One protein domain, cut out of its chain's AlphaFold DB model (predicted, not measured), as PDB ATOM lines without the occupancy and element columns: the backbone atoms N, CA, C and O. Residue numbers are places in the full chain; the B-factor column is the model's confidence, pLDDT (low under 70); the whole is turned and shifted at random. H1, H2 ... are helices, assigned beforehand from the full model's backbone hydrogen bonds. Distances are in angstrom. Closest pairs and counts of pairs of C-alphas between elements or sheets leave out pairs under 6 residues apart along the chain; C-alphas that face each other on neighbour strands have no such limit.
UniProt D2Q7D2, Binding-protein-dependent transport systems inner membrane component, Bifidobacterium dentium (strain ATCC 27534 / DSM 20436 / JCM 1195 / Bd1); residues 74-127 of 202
ATOM      1  N   SER A  74     -74.050  10.066  -7.442       89.19
ATOM      2  CA  SER A  74     -75.471  10.087  -7.776       89.19
ATOM      3  C   SER A  74     -75.987   8.757  -8.334       89.19
ATOM      4  O   SER A  74     -77.145   8.407  -8.083       89.19
ATOM      5  N   LEU A  75     -75.160   7.993  -9.057       90.88
ATOM      6  CA  LEU A  75     -75.559   6.711  -9.631       90.88
ATOM      7  C   LEU A  75     -75.803   5.675  -8.528       90.88
ATOM      8  O   LEU A  75     -76.877   5.066  -8.498       90.88
ATOM      9  N   TYR A  76     -74.859   5.514  -7.595       90.69
ATOM     10  CA  TYR A  76     -75.001   4.582  -6.471       90.69
ATOM     11  C   TYR A  76     -76.172   4.967  -5.563       90.69
ATOM     12  O   TYR A  76     -76.965   4.101  -5.178       90.69
ATOM     13  N   LEU A  77     -76.349   6.263  -5.292       92.44
ATOM     14  CA  LEU A  77     -77.480   6.756  -4.503       92.44
ATOM     15  C   LEU A  77     -78.827   6.495  -5.194       92.44
ATOM     16  O   LEU A  77     -79.744   5.974  -4.560       92.44
ATOM     17  N   THR A  78     -78.934   6.754  -6.501       94.00
ATOM     18  CA  THR A  78     -80.175   6.526  -7.269       94.00
ATOM     19  C   THR A  78     -80.553   5.045  -7.305       94.00
ATOM     20  O   THR A  78     -81.729   4.686  -7.192       94.00
ATOM     21  N   VAL A  79     -79.574   4.153  -7.474       94.94
ATOM     22  CA  VAL A  79     -79.823   2.703  -7.472       94.94
ATOM     23  C   VAL A  79     -80.243   2.229  -6.077       94.94
ATOM     24  O   VAL A  79     -81.186   1.440  -5.954       94.94
ATOM     25  N   THR A  80     -79.601   2.741  -5.027       94.12
ATOM     26  CA  THR A  80     -79.943   2.419  -3.635       94.12
ATOM     27  C   THR A  80     -81.358   2.882  -3.284       94.12
ATOM     28  O   THR A  80     -82.137   2.110  -2.730       94.12
ATOM     29  N   GLU A  81     -81.748   4.096  -3.674       95.81
ATOM     30  CA  GLU A  81     -83.104   4.605  -3.442       95.81
ATOM     31  C   GLU A  81     -84.158   3.757  -4.164       95.81
ATOM     32  O   GLU A  81     -85.148   3.339  -3.565       95.81
ATOM     33  N   ARG A  82     -83.931   3.438  -5.444       96.69
ATOM     34  CA  ARG A  82     -84.858   2.609  -6.229       96.69
ATOM     35  C   ARG A  82     -85.032   1.222  -5.628       96.69
ATOM     36  O   ARG A  82     -86.157   0.735  -5.531       96.69
ATOM     37  N   THR A  83     -83.941   0.575  -5.231       96.75
ATOM     38  CA  THR A  83     -84.003  -0.759  -4.617       96.75
ATOM     39  C   THR A  83     -84.680  -0.719  -3.253       96.75
ATOM     40  O   THR A  83     -85.509  -1.587  -2.975       96.75
ATOM     41  N   LEU A  84     -84.420   0.311  -2.444       97.06
ATOM     42  CA  LEU A  84     -85.094   0.512  -1.164       97.06
ATOM     43  C   LEU A  84     -86.598   0.733  -1.353       97.06
ATOM     44  O   LEU A  84     -87.403   0.088  -0.683       97.06
ATOM     45  N   PHE A  85     -86.988   1.583  -2.304       97.81
ATOM     46  CA  PHE A  85     -88.388   1.828  -2.636       97.81
ATOM     47  C   PHE A  85     -89.095   0.543  -3.084       97.81
ATOM     48  O   PHE A  85     -90.174   0.226  -2.582       97.81
ATOM     49  N   ILE A  86     -88.466  -0.240  -3.969       97.56
ATOM     50  CA  ILE A  86     -88.999  -1.534  -4.418       97.56
ATOM     51  C   ILE A  86     -89.126  -2.508  -3.238       97.56
ATOM     52  O   ILE A  86     -90.154  -3.171  -3.122       97.56
ATOM     53  N   ALA A  87     -88.132  -2.584  -2.350       97.69
ATOM     54  CA  ALA A  87     -88.157  -3.476  -1.190       97.69
ATOM     55  C   ALA A  87     -89.272  -3.111  -0.199       97.69
ATOM     56  O   ALA A  87     -89.997  -3.993   0.272       97.69
ATOM     57  N   VAL A  88     -89.451  -1.819   0.089       98.19
ATOM     58  CA  VAL A  88     -90.538  -1.331   0.950       98.19
ATOM     59  C   VAL A  88     -91.891  -1.628   0.313       98.19
ATOM     60  O   VAL A  88     -92.761  -2.202   0.968       98.19
ATOM     61  N   LEU A  89     -92.059  -1.299  -0.970       98.06
ATOM     62  CA  LEU A  89     -93.305  -1.539  -1.691       98.06
ATOM     63  C   LEU A  89     -93.652  -3.034  -1.729       98.06
ATOM     64  O   LEU A  89     -94.787  -3.401  -1.434       98.06
ATOM     65  N   ALA A  90     -92.673  -3.892  -2.027       97.25
ATOM     66  CA  ALA A  90     -92.841  -5.341  -2.018       97.25
ATOM     67  C   ALA A  90     -93.258  -5.848  -0.631       97.25
ATOM     68  O   ALA A  90     -94.244  -6.568  -0.524       97.25
ATOM     69  N   THR A  91     -92.591  -5.393   0.435       97.44
ATOM     70  CA  THR A  91     -92.916  -5.793   1.814       97.44
ATOM     71  C   THR A  91     -94.341  -5.389   2.204       97.44
ATOM     72  O   THR A  91     -95.072  -6.179   2.800       97.44
ATOM     73  N   VAL A  92     -94.766  -4.171   1.855       98.25
ATOM     74  CA  VAL A  92     -96.129  -3.694   2.136       98.25
ATOM     75  C   VAL A  92     -97.161  -4.517   1.366       98.25
ATOM     76  O   VAL A  92     -98.146  -4.960   1.956       98.25
ATOM     77  N   ILE A  93     -96.931  -4.756   0.071       97.81
ATOM     78  CA  ILE A  93     -97.820  -5.575  -0.763       97.81
ATOM     79  C   ILE A  93     -97.908  -7.004  -0.212       97.81
ATOM     80  O   ILE A  93     -99.012  -7.535  -0.080       97.81
ATOM     81  N   ASP A  94     -96.780  -7.598   0.175       96.19
ATOM     82  CA  ASP A  94     -96.729  -8.937   0.756       96.19
ATOM     83  C   ASP A  94     -97.507  -9.007   2.068       96.19
ATOM     84  O   ASP A  94     -98.277  -9.943   2.261       96.19
ATOM     85  N   ILE A  95     -97.393  -8.011   2.952       97.44
ATOM     86  CA  ILE A  95     -98.184  -7.968   4.191       97.44
ATOM     87  C   ILE A  95     -99.676  -7.852   3.871       97.44
ATOM     88  O   ILE A  95    -100.477  -8.614   4.417       97.44
ATOM     89  N   VAL A  96    -100.060  -6.942   2.974       97.69
ATOM     90  CA  VAL A  96    -101.468  -6.718   2.610       97.69
ATOM     91  C   VAL A  96    -102.090  -7.964   1.976       97.69
ATOM     92  O   VAL A  96    -103.260  -8.245   2.231       97.69
ATOM     93  N   LEU A  97    -101.332  -8.733   1.191       95.38
ATOM     94  CA  LEU A  97    -101.814  -9.964   0.555       95.38
ATOM     95  C   LEU A  97    -101.727 -11.189   1.473       95.38
ATOM     96  O   LEU A  97    -102.653 -12.000   1.510       95.38
ATOM     97  N   ALA A  98    -100.643 -11.346   2.233       94.06
ATOM     98  CA  ALA A  98    -100.432 -12.506   3.092       94.06
ATOM     99  C   ALA A  98    -101.332 -12.474   4.333       94.06
ATOM    100  O   ALA A  98    -101.819 -13.524   4.755       94.06
ATOM    101  N   PHE A  99    -101.593 -11.294   4.901       95.69
ATOM    102  CA  PHE A  99    -102.421 -11.148   6.097       95.69
ATOM    103  C   PHE A  99    -103.852 -11.705   5.944       95.69
ATOM    104  O   PHE A  99    -104.242 -12.522   6.782       95.69
ATOM    105  N   PRO A 100    -104.643 -11.370   4.900       93.75
ATOM    106  CA  PRO A 100    -105.986 -11.925   4.736       93.75
ATOM    107  C   PRO A 100    -105.964 -13.440   4.509       93.75
ATOM    108  O   PRO A 100    -106.811 -14.153   5.051       93.75
ATOM    109  N   ILE A 101    -104.972 -13.956   3.776       91.12
ATOM    110  CA  ILE A 101    -104.819 -15.398   3.532       91.12
ATOM    111  C   ILE A 101    -104.497 -16.123   4.847       91.12
ATOM    112  O   ILE A 101    -105.122 -17.137   5.172       91.12
ATOM    113  N   ALA A 102    -103.567 -15.590   5.641       92.25
ATOM    114  CA  ALA A 102    -103.208 -16.130   6.948       92.25
ATOM    115  C   ALA A 102    -104.386 -16.077   7.931       92.25
ATOM    116  O   ALA A 102    -104.663 -17.068   8.613       92.25
ATOM    117  N   PHE A 103    -105.124 -14.965   7.961       94.06
ATOM    118  CA  PHE A 103    -106.308 -14.810   8.802       94.06
ATOM    119  C   PHE A 103    -107.403 -15.819   8.430       94.06
ATOM    120  O   PHE A 103    -107.956 -16.485   9.311       94.06
ATOM    121  N   TYR A 104    -107.665 -16.008   7.132       92.81
ATOM    122  CA  TYR A 104    -108.617 -17.007   6.645       92.81
ATOM    123  C   TYR A 104    -108.211 -18.432   7.046       92.81
ATOM    124  O   TYR A 104    -109.037 -19.197   7.556       92.81
ATOM    125  N   MET A 105    -106.926 -18.778   6.901       88.81
ATOM    126  CA  MET A 105    -106.391 -20.077   7.327       88.81
ATOM    127  C   MET A 105    -106.500 -20.310   8.838       88.81
ATOM    128  O   MET A 105    -106.700 -21.450   9.259       88.81
ATOM    129  N   ALA A 106    -106.353 -19.257   9.644       89.19
ATOM    130  CA  ALA A 106    -106.392 -19.351  11.098       89.19
ATOM    131  C   ALA A 106    -107.820 -19.441  11.660       89.19
ATOM    132  O   ALA A 106    -108.029 -20.127  12.659       89.19
ATOM    133  N   ARG A 107    -108.793 -18.742  11.054       85.94
ATOM    134  CA  ARG A 107    -110.141 -18.577  11.631       85.94
ATOM    135  C   ARG A 107    -111.257 -19.349  10.932       85.94
ATOM    136  O   ARG A 107    -112.176 -19.774  11.621       85.94
ATOM    137  N   MET A 108    -111.215 -19.513   9.609       81.94
ATOM    138  CA  MET A 108    -112.363 -20.032   8.840       81.94
ATOM    139  C   MET A 108    -112.077 -21.341   8.093       81.94
ATOM    140  O   MET A 108    -113.009 -22.049   7.714       81.94
ATOM    141  N   ALA A 109    -110.809 -21.687   7.860       81.88
ATOM    142  CA  ALA A 109    -110.473 -22.825   7.015       81.88
ATOM    143  C   ALA A 109    -110.763 -24.181   7.686       81.88
ATOM    144  O   ALA A 109    -110.233 -24.510   8.749       81.88
ATOM    145  N   SER A 110    -111.532 -25.026   6.994       87.88
ATOM    146  CA  SER A 110    -111.695 -26.433   7.368       87.88
ATOM    147  C   SER A 110    -110.360 -27.199   7.253       87.88
ATOM    148  O   SER A 110    -109.483 -26.809   6.471       87.88
ATOM    149  N   PRO A 111    -110.178 -28.333   7.962       87.81
ATOM    150  CA  PRO A 111    -108.901 -29.056   7.988       87.81
ATOM    151  C   PRO A 111    -108.379 -29.491   6.609       87.81
ATOM    152  O   PRO A 111    -107.170 -29.586   6.411       87.81
ATOM    153  N   ARG A 112    -109.274 -29.755   5.646       90.38
ATOM    154  CA  ARG A 112    -108.901 -30.119   4.266       90.38
ATOM    155  C   ARG A 112    -108.451 -28.902   3.460       90.38
ATOM    156  O   ARG A 112    -107.420 -28.963   2.800       90.38
ATOM    157  N   VAL A 113    -109.189 -27.797   3.566       90.75
ATOM    158  CA  VAL A 113    -108.882 -26.537   2.873       90.75
ATOM    159  C   VAL A 113    -107.544 -25.986   3.361       90.75
ATOM    160  O   VAL A 113    -106.686 -25.676   2.543       90.75
ATOM    161  N   ARG A 114    -107.288 -25.993   4.674       90.00
ATOM    162  CA  ARG A 114    -105.991 -25.580   5.237       90.00
ATOM    163  C   ARG A 114    -104.813 -26.371   4.654       90.00
ATOM    164  O   ARG A 114    -103.809 -25.769   4.292       90.00
ATOM    165  N   LYS A 115    -104.932 -27.700   4.530       91.25
ATOM    166  CA  LYS A 115    -103.878 -28.541   3.926       91.25
ATOM    167  C   LYS A 115    -103.641 -28.183   2.457       91.25
ATOM    168  O   LYS A 115    -102.490 -28.043   2.057       91.25
ATOM    169  N   LEU A 116    -104.710 -27.996   1.678       93.06
ATOM    170  CA  LEU A 116    -104.605 -27.603   0.268       93.06
ATOM    171  C   LEU A 116    -103.945 -26.229   0.097       93.06
ATOM    172  O   LEU A 116    -103.065 -26.096  -0.748       93.06
ATOM    173  N   LEU A 117    -104.309 -25.238   0.918       90.50
ATOM    174  CA  LEU A 117    -103.702 -23.901   0.868       90.50
ATOM    175  C   LEU A 117    -102.201 -23.953   1.177       90.50
ATOM    176  O   LEU A 117    -101.412 -23.346   0.458       90.50
ATOM    177  N   VAL A 118    -101.795 -24.708   2.203       91.38
ATOM    178  CA  VAL A 118    -100.373 -24.854   2.559       91.38
ATOM    179  C   VAL A 118     -99.583 -25.493   1.418       91.38
ATOM    180  O   VAL A 118     -98.492 -25.020   1.101       91.38
ATOM    181  N   ILE A 119    -100.133 -26.529   0.776       94.06
ATOM    182  CA  ILE A 119     -99.499 -27.163  -0.387       94.06
ATOM    183  C   ILE A 119     -99.380 -26.147  -1.528       94.06
ATOM    184  O   ILE A 119     -98.278 -25.933  -2.021       94.06
ATOM    185  N   LEU A 120    -100.469 -25.461  -1.888       92.12
ATOM    186  CA  LEU A 120    -100.499 -24.522  -3.012       92.12
ATOM    187  C   LEU A 120     -99.542 -23.334  -2.835       92.12
ATOM    188  O   LEU A 120     -98.948 -22.898  -3.815       92.12
ATOM    189  N   VAL A 121     -99.371 -22.825  -1.611       91.50
ATOM    190  CA  VAL A 121     -98.424 -21.735  -1.304       91.50
ATOM    191  C   VAL A 121     -96.980 -22.241  -1.264       91.50
ATOM    192  O   VAL A 121     -96.062 -21.541  -1.690       91.50
ATOM    193  N   SER A 122     -96.763 -23.472  -0.796       93.56
ATOM    194  CA  SER A 122     -95.419 -24.051  -0.707       93.56
ATOM    195  C   SER A 122     -94.894 -24.502  -2.070       93.56
ATOM    196  O   SER A 122     -93.720 -24.308  -2.353       93.56
ATOM    197  N   THR A 123     -95.722 -25.060  -2.957       93.56
ATOM    198  CA  THR A 123     -95.293 -25.530  -4.288       93.56
ATOM    199  C   THR A 123     -94.510 -24.483  -5.102       93.56
ATOM    200  O   THR A 123     -93.414 -24.809  -5.564       93.56
ATOM    201  N   PRO A 124     -94.970 -23.226  -5.266       88.00
ATOM    202  CA  PRO A 124     -94.206 -22.217  -5.988       88.00
ATOM    203  C   PRO A 124     -92.960 -21.768  -5.221       88.00
ATOM    204  O   PRO A 124     -92.036 -21.262  -5.849       88.00
ATOM    205  N   LEU A 125     -92.874 -21.958  -3.900       90.94
ATOM    206  CA  LEU A 125     -91.668 -21.623  -3.136       90.94
ATOM    207  C   LEU A 125     -90.471 -22.474  -3.580       90.94
ATOM    208  O   LEU A 125     -89.386 -21.931  -3.765       90.94
ATOM    209  N   TRP A 126     -90.694 -23.765  -3.846       92.44
ATOM    210  CA  TRP A 126     -89.663 -24.701  -4.314       92.44
ATOM    211  C   TRP A 126     -89.251 -24.489  -5.779       92.44
ATOM    212  O   TRP A 126     -88.218 -25.001  -6.207       92.44
ATOM    213  N   ALA A 127     -90.023 -23.730  -6.562       90.81
ATOM    214  CA  ALA A 127     -89.659 -23.418  -7.939       90.81
ATOM    215  C   ALA A 127     -88.472 -22.438  -7.995       90.81
ATOM    216  O   ALA A 127     -88.460 -21.404  -7.315       90.81
TER     217      ALA A 127
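Overview. This is residues 74 to 127 of the 202 residues of the protein "Binding-protein-dependent transport systems inner membrane component" of Bifidobacterium dentium (strain ATCC 27534 / DSM 20436 / JCM 1195 / Bd1) (UniProt D2Q7D2). One long helix, H1, makes the length, and after a tight turn the shorter H2 folds back along its far end as the short arm of a narrow, lopsided V. The 54 printed residues hold two named helices, H1 then H2, and no named strand: all helix. The whole is extended, radius of gyration of the C-alphas 16.7 A, spanning 54 by 24 by 8 A.

Arrangement. Start with H1, residues 74 to 107, and look for its kink of 25 degrees near residue 98. A tight link of 3 residues leads to H2, residues 111 to 126. The two run opposite ways at a shallow tilt of 20 degrees. They are close but not clearly touching; their closest C-alphas, those of Met 105 and Arg 114, are 5.9 A apart. O i to N i+4 pairs are within hydrogen-bond range in 28 of 30 cases in H1 and 10 of 12 in H2.

Along the chain. Find C-alpha 74 at (-75.471, 10.087, -7.776); from there H1 runs 49.0 A to C-alpha 107. H2 runs 23.2 A from C-alpha 111 to C-alpha 126 at (-89.663, -24.701, -4.314).

Size, cuts and confidence. The C-alphas farthest apart, Ser 74 and Pro 111, are 53.8 A apart. Residues 74 to 100 and 119 to 127 stand free. The printed part has no cut, and no printed residue is under 70 in pLDDT.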